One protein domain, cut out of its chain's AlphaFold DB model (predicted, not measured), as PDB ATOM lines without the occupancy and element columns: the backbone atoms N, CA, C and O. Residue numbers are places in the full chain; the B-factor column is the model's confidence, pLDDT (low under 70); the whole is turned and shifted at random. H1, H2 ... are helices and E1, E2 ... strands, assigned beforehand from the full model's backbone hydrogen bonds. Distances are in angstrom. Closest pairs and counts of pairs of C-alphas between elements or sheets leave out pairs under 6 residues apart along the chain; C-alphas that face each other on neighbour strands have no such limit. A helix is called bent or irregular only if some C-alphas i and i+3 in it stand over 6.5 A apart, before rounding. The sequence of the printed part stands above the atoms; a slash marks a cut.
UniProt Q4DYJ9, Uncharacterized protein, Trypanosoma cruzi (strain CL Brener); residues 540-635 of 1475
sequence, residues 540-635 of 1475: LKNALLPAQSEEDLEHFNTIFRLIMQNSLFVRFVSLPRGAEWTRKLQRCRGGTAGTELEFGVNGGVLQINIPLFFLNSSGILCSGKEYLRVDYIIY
ATOM      1  N   LEU A 540      36.405 -11.447  -3.225       80.46
ATOM      2  CA  LEU A 540      37.826 -11.249  -2.891       80.46
ATOM      3  C   LEU A 540      38.499 -12.497  -2.298       80.46
ATOM      4  O   LEU A 540      39.693 -12.703  -2.512       80.46
ATOM      5  N   LYS A 541      37.739 -13.366  -1.615       72.75
ATOM      6  CA  LYS A 541      38.238 -14.647  -1.081       72.75
ATOM      7  C   LYS A 541      38.864 -15.548  -2.164       72.75
ATOM      8  O   LYS A 541      39.769 -16.315  -1.856       72.75
ATOM      9  N   ASN A 542      38.388 -15.454  -3.413       65.92
ATOM     10  CA  ASN A 542      38.858 -16.260  -4.545       65.92
ATOM     11  C   ASN A 542      40.153 -15.695  -5.163       65.92
ATOM     12  O   ASN A 542      40.815 -16.387  -5.927       65.92
ATOM     13  N   ALA A 543      40.507 -14.446  -4.843       72.32
ATOM     14  CA  ALA A 543      41.637 -13.716  -5.417       72.32
ATOM     15  C   ALA A 543      42.780 -13.476  -4.413       72.32
ATOM     16  O   ALA A 543      43.646 -12.637  -4.656       72.32
ATOM     17  N   LEU A 544      42.794 -14.185  -3.280       75.54
ATOM     18  CA  LEU A 544      43.828 -14.023  -2.262       75.54
ATOM     19  C   LEU A 544      45.100 -14.796  -2.626       75.54
ATOM     20  O   LEU A 544      45.068 -16.023  -2.713       75.54
ATOM     21  N   LEU A 545      46.234 -14.103  -2.759       73.87
ATOM     22  CA  LEU A 545      47.526 -14.756  -2.973       73.87
ATOM     23  C   LEU A 545      47.867 -15.664  -1.775       73.87
ATOM     24  O   LEU A 545      47.944 -15.160  -0.641       73.87
ATOM     25  N   PRO A 546      48.120 -16.971  -1.995       64.56
ATOM     26  CA  PRO A 546      48.465 -17.912  -0.932       64.56
ATOM     27  C   PRO A 546      49.767 -17.521  -0.218       64.56
ATOM     28  O   PRO A 546      50.556 -16.711  -0.715       64.56
ATOM     29  N   ALA A 547      49.984 -18.076   0.974       68.12
ATOM     30  CA  ALA A 547      51.232 -17.908   1.716       68.12
ATOM     31  C   ALA A 547      52.411 -18.561   0.974       68.12
ATOM     32  O   ALA A 547      52.270 -19.678   0.475       68.12
ATOM     33  N   GLN A 548      53.567 -17.888   0.920       65.09
ATOM     34  CA  GLN A 548      54.780 -18.437   0.279       65.09
ATOM     35  C   GLN A 548      55.881 -18.874   1.265       65.09
ATOM     36  O   GLN A 548      56.887 -19.444   0.849       65.09
ATOM     37  N   SER A 549      55.683 -18.663   2.569       63.90
ATOM     38  CA  SER A 549      56.509 -19.203   3.658       63.90
ATOM     39  C   SER A 549      55.664 -19.398   4.926       63.90
ATOM     40  O   SER A 549      54.529 -18.925   4.988       63.90
ATOM     41  N   GLU A 550      56.205 -20.068   5.951       63.74
ATOM     42  CA  GLU A 550      55.536 -20.184   7.261       63.74
ATOM     43  C   GLU A 550      55.342 -18.813   7.934       63.74
ATOM     44  O   GLU A 550      54.264 -18.532   8.451       63.74
ATOM     45  N   GLU A 551      56.337 -17.922   7.852       58.01
ATOM     46  CA  GLU A 551      56.256 -16.543   8.371       58.01
ATOM     47  C   GLU A 551      55.132 -15.730   7.697       58.01
ATOM     48  O   GLU A 551      54.491 -14.881   8.313       58.01
ATOM     49  N   ASP A 552      54.866 -16.008   6.421       69.99
ATOM     50  CA  ASP A 552      53.841 -15.345   5.614       69.99
ATOM     51  C   ASP A 552      52.429 -15.945   5.822       69.99
ATOM     52  O   ASP A 552      51.416 -15.349   5.437       69.99
ATOM     53  N   LEU A 553      52.340 -17.111   6.476       71.69
ATOM     54  CA  LEU A 553      51.103 -17.859   6.711       71.69
ATOM     55  C   LEU A 553      50.229 -17.240   7.813       71.69
ATOM     56  O   LEU A 553      49.000 -17.255   7.714       71.69
ATOM     57  N   GLU A 554      50.831 -16.636   8.839       74.23
ATOM     58  CA  GLU A 554      50.099 -15.894   9.878       74.23
ATOM     59  C   GLU A 554      49.440 -14.628   9.299       74.23
ATOM     60  O   GLU A 554      48.266 -14.341   9.550       74.23
ATOM     61  N   HIS A 555      50.155 -13.921   8.421       78.16
ATOM     62  CA  HIS A 555      49.637 -12.770   7.684       78.16
ATOM     63  C   HIS A 555      48.556 -13.166   6.659       78.16
ATOM     64  O   HIS A 555      47.530 -12.494   6.578       78.16
ATOM     65  N   PHE A 556      48.711 -14.285   5.933       80.68
ATOM     66  CA  PHE A 556      47.642 -14.850   5.093       80.68
ATOM     67  C   PHE A 556      46.355 -15.110   5.890       80.68
ATOM     68  O   PHE A 556      45.292 -14.617   5.513       80.68
ATOM     69  N   ASN A 557      46.453 -15.819   7.019       79.08
ATOM     70  CA  ASN A 557      45.301 -16.122   7.872       79.08
ATOM     71  C   ASN A 557      44.641 -14.852   8.432       79.08
ATOM     72  O   ASN A 557      43.414 -14.778   8.518       79.08
ATOM     73  N   THR A 558      45.442 -13.841   8.779       83.59
ATOM     74  CA  THR A 558      44.960 -12.550   9.290       83.59
ATOM     75  C   THR A 558      44.164 -11.800   8.220       83.59
ATOM     76  O   THR A 558      43.014 -11.434   8.460       83.59
ATOM     77  N   ILE A 559      44.720 -11.651   7.013       84.96
ATOM     78  CA  ILE A 559      44.079 -10.956   5.885       84.96
ATOM     79  C   ILE A 559      42.833 -11.700   5.378       84.96
ATOM     80  O   ILE A 559      41.813 -11.065   5.115       84.96
ATOM     81  N   PHE A 560      42.866 -13.036   5.295       80.28
ATOM     82  CA  PHE A 560      41.685 -13.835   4.946       80.28
ATOM     83  C   PHE A 560      40.538 -13.580   5.935       80.28
ATOM     84  O   PHE A 560      39.399 -13.333   5.538       80.28
ATOM     85  N   ARG A 561      40.847 -13.560   7.237       80.78
ATOM     86  CA  ARG A 561      39.869 -13.271   8.290       80.78
ATOM     87  C   ARG A 561      39.376 -11.822   8.256       80.78
ATOM     88  O   ARG A 561      38.222 -11.596   8.598       80.78
ATOM     89  N   LEU A 562      40.217 -10.876   7.828       83.09
ATOM     90  CA  LEU A 562      39.884  -9.458   7.656       83.09
ATOM     91  C   LEU A 562      38.902  -9.235   6.490       83.09
ATOM     92  O   LEU A 562      37.935  -8.500   6.638       83.09
ATOM     93  N   ILE A 563      39.112  -9.903   5.350       81.14
ATOM     94  CA  ILE A 563      38.238  -9.814   4.162       81.14
ATOM     95  C   ILE A 563      36.868 -10.451   4.401       81.14
ATOM     96  O   ILE A 563      35.867  -9.955   3.893       81.14
ATOM     97  N   MET A 564      36.802 -11.513   5.205       77.12
ATOM     98  CA  MET A 564      35.536 -12.149   5.585       77.12
ATOM     99  C   MET A 564      34.750 -11.370   6.661       77.12
ATOM    100  O   MET A 564      33.695 -11.836   7.089       77.12
ATOM    101  N   GLN A 565      35.224 -10.199   7.110       75.16
ATOM    102  CA  GLN A 565      34.426  -9.288   7.937       75.16
ATOM    103  C   GLN A 565      33.445  -8.477   7.080       75.16
ATOM    104  O   GLN A 565      33.759  -8.039   5.975       75.16
ATOM    105  N   ASN A 566      32.265  -8.210   7.637       56.31
ATOM    106  CA  ASN A 566      31.378  -7.171   7.121       56.31
ATOM    107  C   ASN A 566      31.943  -5.783   7.445       56.31
ATOM    108  O   ASN A 566      32.550  -5.589   8.499       56.31
ATOM    109  N   SER A 567      31.681  -4.809   6.572       69.63
ATOM    110  CA  SER A 567      32.164  -3.416   6.634       69.63
ATOM    111  C   SER A 567      33.679  -3.181   6.434       69.63
ATOM    112  O   SER A 567      34.195  -2.135   6.837       69.63
ATOM    113  N   LEU A 568      34.414  -4.083   5.762       77.09
ATOM    114  CA  LEU A 568      35.806  -3.795   5.374       77.09
ATOM    115  C   LEU A 568      35.845  -2.746   4.243       77.09
ATOM    116  O   LEU A 568      35.314  -2.979   3.160       77.09
ATOM    117  N   PHE A 569      36.522  -1.616   4.461       80.01
ATOM    118  CA  PHE A 569      36.768  -0.623   3.409       80.01
ATOM    119  C   PHE A 569      38.062  -0.925   2.650       80.01
ATOM    120  O   PHE A 569      39.136  -1.049   3.242       80.01
ATOM    121  N   VAL A 570      37.951  -1.031   1.327       85.38
ATOM    122  CA  VAL A 570      39.022  -1.442   0.414       85.38
ATOM    123  C   VAL A 570      39.304  -0.338  -0.595       85.38
ATOM    124  O   VAL A 570      38.389   0.312  -1.101       85.38
ATOM    125  N   ARG A 571      40.587  -0.134  -0.903       83.71
ATOM    126  CA  ARG A 571      41.052   0.887  -1.845       83.71
ATOM    127  C   ARG A 571      42.045   0.361  -2.856       83.71
ATOM    128  O   ARG A 571      42.972  -0.374  -2.511       83.71
ATOM    129  N   PHE A 572      41.837   0.783  -4.096       85.31
ATOM    130  CA  PHE A 572      42.684   0.464  -5.235       85.31
ATOM    131  C   PHE A 572      43.895   1.406  -5.258       85.31
ATOM    132  O   PHE A 572      43.742   2.626  -5.140       85.31
ATOM    133  N   VAL A 573      45.095   0.838  -5.390       84.98
ATOM    134  CA  VAL A 573      46.358   1.583  -5.440       84.98
ATOM    135  C   VAL A 573      47.179   1.133  -6.650       84.98
ATOM    136  O   VAL A 573      47.798   0.066  -6.639       84.98
ATOM    137  N   SER A 574      47.209   1.983  -7.680       81.83
ATOM    138  CA  SER A 574      48.018   1.823  -8.897       81.83
ATOM    139  C   SER A 574      49.496   1.512  -8.589       81.83
ATOM    140  O   SER A 574      50.157   2.228  -7.829       81.83
ATOM    141  N   LEU A 575      50.037   0.450  -9.200       81.45
ATOM    142  CA  LEU A 575      51.401  -0.045  -8.959       81.45
ATOM    143  C   LEU A 575      51.889  -0.912 -10.144       81.45
ATOM    144  O   LEU A 575      51.167  -1.818 -10.560       81.45
ATOM    145  N   PRO A 576      53.101  -0.692 -10.697       74.80
ATOM    146  CA  PRO A 576      53.597  -1.464 -11.842       74.80
ATOM    147  C   PRO A 576      53.726  -2.972 -11.565       74.80
ATOM    148  O   PRO A 576      54.153  -3.386 -10.483       74.80
ATOM    149  N   ARG A 577      53.387  -3.777 -12.583       72.65
ATOM    150  CA  ARG A 577      53.330  -5.248 -12.557       72.65
ATOM    151  C   ARG A 577      54.618  -5.861 -11.986       72.65
ATOM    152  O   ARG A 577      55.711  -5.576 -12.469       72.65
ATOM    153  N   GLY A 578      54.481  -6.722 -10.972       69.10
ATOM    154  CA  GLY A 578      55.605  -7.424 -10.334       69.10
ATOM    155  C   GLY A 578      56.377  -6.633  -9.264       69.10
ATOM    156  O   GLY A 578      57.510  -6.989  -8.953       69.10
ATOM    157  N   ALA A 579      55.809  -5.560  -8.703       75.35
ATOM    158  CA  ALA A 579      56.442  -4.799  -7.624       75.35
ATOM    159  C   ALA A 579      56.651  -5.610  -6.323       75.35
ATOM    160  O   ALA A 579      55.774  -6.352  -5.883       75.35
ATOM    161  N   GLU A 580      57.802  -5.408  -5.674       77.10
ATOM    162  CA  GLU A 580      58.212  -6.126  -4.458       77.10
ATOM    163  C   GLU A 580      57.310  -5.881  -3.235       77.10
ATOM    164  O   GLU A 580      56.728  -4.810  -3.053       77.10
ATOM    165  N   TRP A 581      57.268  -6.872  -2.340       75.78
ATOM    166  CA  TRP A 581      56.429  -6.917  -1.136       75.78
ATOM    167  C   TRP A 581      56.561  -5.689  -0.222       75.78
ATOM    168  O   TRP A 581      55.570  -5.082   0.190       75.78
ATOM    169  N   THR A 582      57.799  -5.274   0.046       78.42
ATOM    170  CA  THR A 582      58.135  -4.057   0.800       78.42
ATOM    171  C   THR A 582      57.548  -2.806   0.151       78.42
ATOM    172  O   THR A 582      57.002  -1.954   0.850       78.42
ATOM    173  N   ARG A 583      57.588  -2.714  -1.184       82.13
ATOM    174  CA  ARG A 583      57.050  -1.586  -1.957       82.13
ATOM    175  C   ARG A 583      55.519  -1.547  -1.929       82.13
ATOM    176  O   ARG A 583      54.956  -0.457  -1.818       82.13
ATOM    177  N   LYS A 584      54.854  -2.712  -1.960       85.41
ATOM    178  CA  LYS A 584      53.396  -2.842  -1.771       85.41
ATOM    179  C   LYS A 584      52.967  -2.328  -0.392       85.41
ATOM    180  O   LYS A 584      52.181  -1.386  -0.296       85.41
ATOM    181  N   LEU A 585      53.571  -2.865   0.673       80.46
ATOM    182  CA  LEU A 585      53.331  -2.438   2.061       80.46
ATOM    183  C   LEU A 585      53.612  -0.943   2.274       80.46
ATOM    184  O   LEU A 585      52.823  -0.243   2.908       80.46
ATOM    185  N   GLN A 586      54.720  -0.431   1.731       82.33
ATOM    186  CA  GLN A 586      55.077   0.982   1.845       82.33
ATOM    187  C   GLN A 586      54.065   1.892   1.133       82.33
ATOM    188  O   GLN A 586      53.825   3.005   1.608       82.33
ATOM    189  N   ARG A 587      53.418   1.427   0.052       82.80
ATOM    190  CA  ARG A 587      52.341   2.175  -0.607       82.80
ATOM    191  C   ARG A 587      51.013   2.140   0.140       82.80
ATOM    192  O   ARG A 587      50.458   3.218   0.317       82.80
ATOM    193  N   CYS A 588      50.561   1.005   0.678       84.11
ATOM    194  CA  CYS A 588      49.359   0.996   1.533       84.11
ATOM    195  C   CYS A 588      49.525   1.870   2.795       84.11
ATOM    196  O   CYS A 588      48.569   2.478   3.274       84.11
ATOM    197  N   ARG A 589      50.756   1.996   3.316       79.52
ATOM    198  CA  ARG A 589      51.092   2.891   4.441       79.52
ATOM    199  C   ARG A 589      51.161   4.381   4.070       79.52
ATOM    200  O   ARG A 589      51.084   5.214   4.974       79.52
ATOM    201  N   GLY A 590      51.326   4.725   2.792       63.63
ATOM    202  CA  GLY A 590      51.459   6.103   2.315       63.63
ATOM    203  C   GLY A 590      50.104   6.791   2.145       63.63
ATOM    204  O   GLY A 590      49.294   6.368   1.327       63.63
ATOM    205  N   GLY A 591      49.853   7.867   2.894       50.81
ATOM    206  CA  GLY A 591      48.585   8.600   2.819       50.81
ATOM    207  C   GLY A 591      48.347   9.264   1.457       50.81
ATOM    208  O   GLY A 591      49.246   9.929   0.948       50.81
ATOM    209  N   THR A 592      47.133   9.068   0.918       51.41
ATOM    210  CA  THR A 592      46.429   9.787  -0.180       51.41
ATOM    211  C   THR A 592      47.117   9.992  -1.539       51.41
ATOM    212  O   THR A 592      46.434  10.251  -2.525       51.41
ATOM    213  N   ALA A 593      48.434   9.833  -1.664       45.54
ATOM    214  CA  ALA A 593      49.181  10.054  -2.902       45.54
ATOM    215  C   ALA A 593      49.076   8.864  -3.881       45.54
ATOM    216  O   ALA A 593      50.083   8.192  -4.142       45.54
ATOM    217  N   GLY A 594      47.866   8.611  -4.398       49.49
ATOM    218  CA  GLY A 594      47.570   7.587  -5.413       49.49
ATOM    219  C   GLY A 594      46.298   6.752  -5.195       49.49
ATOM    220  O   GLY A 594      46.183   5.692  -5.797       49.49
ATOM    221  N   THR A 595      45.374   7.171  -4.323       51.35
ATOM    222  CA  THR A 595      44.064   6.514  -4.150       51.35
ATOM    223  C   THR A 595      43.122   6.891  -5.290       51.35
ATOM    224  O   THR A 595      42.762   8.063  -5.396       51.35
ATOM    225  N   GLU A 596      42.711   5.920  -6.109       54.97
ATOM    226  CA  GLU A 596      41.786   6.163  -7.230       54.97
ATOM    227  C   GLU A 596      40.309   6.065  -6.781       54.97
ATOM    228  O   GLU A 596      39.559   7.003  -7.033       54.97
ATOM    229  N   LEU A 597      39.903   5.026  -6.027       64.07
ATOM    230  CA  LEU A 597      38.591   4.934  -5.343       64.07
ATOM    231  C   LEU A 597      38.644   4.086  -4.044       64.07
ATOM    232  O   LEU A 597      39.520   3.230  -3.883       64.07
ATOM    233  N   GLU A 598      37.673   4.309  -3.145       71.78
ATOM    234  CA  GLU A 598      37.386   3.532  -1.918       71.78
ATOM    235  C   GLU A 598      35.987   2.881  -2.003       71.78
ATOM    236  O   GLU A 598      35.032   3.520  -2.442       71.78
ATOM    237  N   PHE A 599      35.863   1.618  -1.575       76.77
ATOM    238  CA  PHE A 599      34.641   0.799  -1.649       76.77
ATOM    239  C   PHE A 599      34.427  -0.029  -0.373       76.77
ATOM    240  O   PHE A 599      35.382  -0.325   0.345       76.77
ATOM    241  N   GLY A 600      33.184  -0.444  -0.112       73.76
ATOM    242  CA  GLY A 600      32.842  -1.368   0.974       73.76
ATOM    243  C   GLY A 600      32.814  -2.837   0.534       73.76
ATOM    244  O   GLY A 600      32.433  -3.154  -0.593       73.76
ATOM    245  N   VAL A 601      33.181  -3.729   1.455       74.19
ATOM    246  CA  VAL A 601      33.095  -5.191   1.337       74.19
ATOM    247  C   VAL A 601      32.194  -5.742   2.442       74.19
ATOM    248  O   VAL A 601      32.345  -5.377   3.610       74.19
ATOM    249  N   ASN A 602      31.295  -6.655   2.074       74.31
ATOM    250  CA  ASN A 602      30.480  -7.450   2.998       74.31
ATOM    251  C   ASN A 602      30.631  -8.938   2.657       74.31
ATOM    252  O   ASN A 602      30.632  -9.303   1.485       74.31
ATOM    253  N   GLY A 603      30.799  -9.802   3.663       70.29
ATOM    254  CA  GLY A 603      30.964 -11.252   3.478       70.29
ATOM    255  C   GLY A 603      32.130 -11.682   2.567       70.29
ATOM    256  O   GLY A 603      32.094 -12.778   2.011       70.29
ATOM    257  N   GLY A 604      33.140 -10.829   2.362       74.80
ATOM    258  CA  GLY A 604      34.209 -11.049   1.378       74.80
ATOM    259  C   GLY A 604      33.850 -10.713  -0.077       74.80
ATOM    260  O   GLY A 604      34.661 -10.980  -0.967       74.80
ATOM    261  N   VAL A 605      32.679 -10.118  -0.336       77.69
ATOM    262  CA  VAL A 605      32.257  -9.617  -1.654       77.69
ATOM    263  C   VAL A 605      32.386  -8.094  -1.716       77.69
ATOM    264  O   VAL A 605      31.863  -7.367  -0.871       77.69
ATOM    265  N   LEU A 606      33.084  -7.616  -2.743       83.68
ATOM    266  CA  LEU A 606      33.261  -6.212  -3.102       83.68
ATOM    267  C   LEU A 606      32.183  -5.817  -4.123       83.68
ATOM    268  O   LEU A 606      32.125  -6.421  -5.194       83.68
ATOM    269  N   GLN A 607      31.357  -4.809  -3.820       83.67
ATOM    270  CA  GLN A 607      30.412  -4.227  -4.787       83.67
ATOM    271  C   GLN A 607      30.979  -2.950  -5.415       83.67
ATOM    272  O   GLN A 607      31.326  -1.991  -4.723       83.67
ATOM    273  N   ILE A 608      31.022  -2.927  -6.744       82.20
ATOM    274  CA  ILE A 608      31.502  -1.821  -7.573       82.20
ATOM    275  C   ILE A 608      30.313  -1.316  -8.390       82.20
ATOM    276  O   ILE A 608      30.011  -1.803  -9.477       82.20
ATOM    277  N   ASN A 609      29.623  -0.321  -7.833       77.92
ATOM    278  CA  ASN A 609      28.389   0.243  -8.398       77.92
ATOM    279  C   ASN A 609      28.650   1.442  -9.340       77.92
ATOM    280  O   ASN A 609      27.710   2.047  -9.858       77.92
ATOM    281  N   ILE A 610      29.925   1.792  -9.544       76.48
ATOM    282  CA  ILE A 610      30.431   2.928 -10.325       76.48
ATOM    283  C   ILE A 610      31.528   2.380 -11.257       76.48
ATOM    284  O   ILE A 610      32.366   1.624 -10.763       76.48
ATOM    285  N   PRO A 611      31.559   2.724 -12.560       79.37
ATOM    286  CA  PRO A 611      32.575   2.218 -13.486       79.37
ATOM    287  C   PRO A 611      33.993   2.616 -13.064       79.37
ATOM    288  O   PRO A 611      34.299   3.797 -12.885       79.37
ATOM    289  N   LEU A 612      34.857   1.612 -12.922       78.99
ATOM    290  CA  LEU A 612      36.246   1.769 -12.497       78.99
ATOM    291  C   LEU A 612      37.155   2.201 -13.651       78.99
ATOM    292  O   LEU A 612      37.422   1.405 -14.548       78.99
ATOM    293  N   PHE A 613      37.688   3.421 -13.597       79.04
ATOM    294  CA  PHE A 613      38.727   3.891 -14.517       79.04
ATOM    295  C   PHE A 613      40.059   4.072 -13.789       79.04
ATOM    296  O   PHE A 613      40.100   4.669 -12.713       79.04
ATOM    297  N   PHE A 614      41.138   3.574 -14.393       78.26
ATOM    298  CA  PHE A 614      42.475   3.543 -13.793       78.26
ATOM    299  C   PHE A 614      43.531   4.155 -14.717       78.26
ATOM    300  O   PHE A 614      43.482   3.981 -15.935       78.26
ATOM    301  N   LEU A 615      44.534   4.823 -14.140       70.48
ATOM    302  CA  LEU A 615      45.641   5.429 -14.893       70.48
ATOM    303  C   LEU A 615      46.784   4.457 -15.235       70.48
ATOM    304  O   LEU A 615      47.601   4.767 -16.100       70.48
ATOM    305  N   ASN A 616      46.874   3.304 -14.565       75.77
ATOM    306  CA  ASN A 616      47.917   2.300 -14.798       75.77
ATOM    307  C   ASN A 616      47.291   0.920 -15.018       75.77
ATOM    308  O   ASN A 616      46.312   0.569 -14.370       75.77
ATOM    309  N   SER A 617      47.913   0.092 -15.859       79.59
ATOM    310  CA  SER A 617      47.425  -1.252 -16.205       79.59
ATOM    311  C   SER A 617      47.575  -2.306 -15.092       79.59
ATOM    312  O   SER A 617      47.394  -3.494 -15.355       79.59
ATOM    313  N   SER A 618      47.962  -1.924 -13.871       86.07
ATOM    314  CA  SER A 618      48.081  -2.831 -12.722       86.07
ATOM    315  C   SER A 618      48.130  -2.094 -11.379       86.07
ATOM    316  O   SER A 618      48.458  -0.904 -11.315       86.07
ATOM    317  N   GLY A 619      47.873  -2.817 -10.290       86.17
ATOM    318  CA  GLY A 619      48.004  -2.308  -8.926       86.17
ATOM    319  C   GLY A 619      47.695  -3.345  -7.852       86.17
ATOM    320  O   GLY A 619      47.753  -4.547  -8.105       86.17
ATOM    321  N   ILE A 620      47.416  -2.864  -6.638       86.83
ATOM    322  CA  ILE A 620      47.146  -3.683  -5.446       86.83
ATOM    323  C   ILE A 620      45.917  -3.187  -4.680       86.83
ATOM    324  O   ILE A 620      45.613  -1.991  -4.694       86.83
ATOM    325  N   LEU A 621      45.251  -4.083  -3.950       87.79
ATOM    326  CA  LEU A 621      44.230  -3.700  -2.973       87.79
ATOM    327  C   LEU A 621      44.841  -3.482  -1.581       87.79
ATOM    328  O   LEU A 621      45.615  -4.301  -1.080       87.79
ATOM    329  N   CYS A 622      44.442  -2.391  -0.930       87.32
ATOM    330  CA  CYS A 622      44.777  -2.083   0.458       87.32
ATOM    331  C   CYS A 622      43.503  -1.968   1.313       87.32
ATOM    332  O   CYS A 622      42.456  -1.559   0.810       87.32
ATOM    333  N   SER A 623      43.609  -2.219   2.620       83.74
ATOM    334  CA  SER A 623      42.637  -1.758   3.624       83.74
ATOM    335  C   SER A 623      43.383  -0.984   4.700       83.74
ATOM    336  O   SER A 623      44.358  -1.474   5.273       83.74
ATOM    337  N   GLY A 624      42.990   0.271   4.930       77.75
ATOM    338  CA  GLY A 624      43.744   1.175   5.796       77.75
ATOM    339  C   GLY A 624      45.231   1.213   5.413       77.75
ATOM    340  O   GLY A 624      45.584   1.678   4.327       77.75
ATOM    341  N   LYS A 625      46.102   0.738   6.312       78.07
ATOM    342  CA  LYS A 625      47.563   0.667   6.115       78.07
ATOM    343  C   LYS A 625      48.083  -0.719   5.697       78.07
ATOM    344  O   LYS A 625      49.291  -0.854   5.499       78.07
ATOM    345  N   GLU A 626      47.215  -1.720   5.575       82.93
ATOM    346  CA  GLU A 626      47.572  -3.080   5.163       82.93
ATOM    347  C   GLU A 626      47.359  -3.313   3.666       82.93
ATOM    348  O   GLU A 626      46.543  -2.657   3.019       82.93
ATOM    349  N   TYR A 627      48.115  -4.272   3.134       86.39
ATOM    350  CA  TYR A 627      48.004  -4.795   1.776       86.39
ATOM    351  C   TYR A 627      47.224  -6.109   1.829       86.39
ATOM    352  O   TYR A 627      47.619  -7.039   2.526       86.39
ATOM    353  N   LEU A 628      46.130  -6.200   1.075       85.12
ATOM    354  CA  LEU A 628      45.148  -7.280   1.190       85.12
ATOM    355  C   LEU A 628      45.548  -8.588   0.493       85.12
ATOM    356  O   LEU A 628      44.695  -9.436   0.277       85.12
ATOM    357  N   ARG A 629      46.824  -8.778   0.129       85.65
ATOM    358  CA  ARG A 629      47.301  -9.946  -0.644       85.65
ATOM    359  C   ARG A 629      46.580 -10.153  -1.988       85.65
ATOM    360  O   ARG A 629      46.577 -11.266  -2.502       85.65
ATOM    361  N   VAL A 630      46.003  -9.097  -2.559       83.96
ATOM    362  CA  VAL A 630      45.334  -9.118  -3.867       83.96
ATOM    363  C   VAL A 630      46.022  -8.124  -4.797       83.96
ATOM    364  O   VAL A 630      46.066  -6.924  -4.503       83.96
ATOM    365  N   ASP A 631      46.522  -8.632  -5.923       84.98
ATOM    366  CA  ASP A 631      47.009  -7.833  -7.051       84.98
ATOM    367  C   ASP A 631      45.909  -7.699  -8.115       84.98
ATOM    368  O   ASP A 631      44.998  -8.526  -8.188       84.98
ATOM    369  N   TYR A 632      45.995  -6.683  -8.976       83.78
ATOM    370  CA  TYR A 632      45.118  -6.553 -10.141       83.78
ATOM    371  C   TYR A 632      45.853  -6.117 -11.414       83.78
ATOM    372  O   TYR A 632      46.881  -5.433 -11.365       83.78
ATOM    373  N   ILE A 633      45.287  -6.496 -12.561       84.49
ATOM    374  CA  ILE A 633      45.632  -6.050 -13.919       84.49
ATOM    375  C   ILE A 633      44.397  -5.370 -14.505       84.49
ATOM    376  O   ILE A 633      43.274  -5.784 -14.219       84.49
ATOM    377  N   ILE A 634      44.600  -4.347 -15.335       84.03
ATOM    378  CA  ILE A 634      43.523  -3.693 -16.081       84.03
ATOM    379  C   ILE A 634      43.747  -3.830 -17.580       84.03
ATOM    380  O   ILE A 634      44.823  -3.505 -18.087       84.03
ATOM    381  N   TYR A 635      42.698  -4.269 -18.270       85.65
ATOM    382  CA  TYR A 635      42.637  -4.415 -19.718       85.65
ATOM    383  C   TYR A 635      41.662  -3.411 -20.338       85.65
ATOM    384  O   TYR A 635      40.590  -3.138 -19.794       85.65
TER     385      TYR A 635
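What this domain is: This is residues 540 to 635 of the 1475 residues of an uncharacterized protein of Trypanosoma cruzi (strain CL Brener) (UniProt Q4DYJ9). A strongly twisted five-stranded sheet makes the body, with the long helix H2 crossing E5 and the shorter H3 packed across E4 and E5. The short H1 sits between the sheet's two edge strands, E3 and E5, and residues 549 to 554, of which 550 to 554 belong to H2, stick out from the rest. The printed part has 96 residues, with three named helices and five named strands in the order H1 H2 E1 H3 E2 E3 E4 E5; across the sheet the order is E3 E2 E1 E4 E5, where the neighbour pairs E2 and E1, E1 and E4, and E4 and E5 are antiparallel, while E3 and E2 meet only at a point. The class is mixed, helices and strands, and the whole is compact, with a radius of gyration of the C-alphas of 12.8 A and spans of 36 by 29 by 26 A.

Where its parts are: H1, residues 540 to 543, begins at C-alpha 540 (37.826, -11.249, -2.891). H2, residues 550 to 563, is 20.4 A long; it is neither bent nor irregular, but only just: C-alphas 551 and 554 are 6.4 A apart. E1 is residues 568 to 574, 19.6 A, and H3 is residues 581 to 588, 10.9 A. E2, residues 595 to 602, is 20.8 A long, and E3 is residues 605 to 608. E4, residues 618 to 623, is 17.3 A long. E5, residues 626 to 635, is 25.4 A long, bends by 69 degrees at residue 629 and ends at C-alpha 635 (42.637, -4.415, -19.718).

How they stand to each other: H1 is on the sheet at a height of 6.9 A, over none of its strands; its closest C-alphas to E3 are Leu 540 and Val 605, 5.9 A. H1 and H2 only just touch, with 3 pairs of C-alphas within 8 A, the closest being Lys 541 and Phe 560, 7.0 A; H2 does so with residues 560 to 563 alone. H2 is on the sheet at a height of 9.4 A and over E5, across the strands at 86 degrees to E5 on the local plane; the closest C-alphas are Ile 559 and Leu 628, 6.1 A. E2 and E1 are antiparallel, with N 570 and O 599 at 2.8 A. E1 and E4 are antiparallel, with N 571 and O 622 at 2.9 A. H3 is on the sheet at a height of 8.9 A, over E4 and only just over E5, with 3 of its C-alphas falling there; it runs across the strands, at 65 degrees to E4 on the local plane, and C-alphas 588 and 622 are the closest to E4, 5.6 A. E3 and E2 meet only at a point, C-alphas 606 and 601 facing each other at 4.6 A. E4 and E5 form an antiparallel hairpin, with N 628 and O 621 at 2.9 A. H2 and H3 are apart. Every O i to N i+4 pair of H3 is within hydrogen-bond range, against 8 of 10 in H2; H1 is too short for such a pair.

The domain as a whole: The two C-alphas farthest apart, Glu 550 and Ile 610, are 38.4 A apart. The printed part has no cut, and no link is long. Mean pLDDT of the printed part is 76.1; 19 residues are under 70, among them 546 to 552 and 590 to 597.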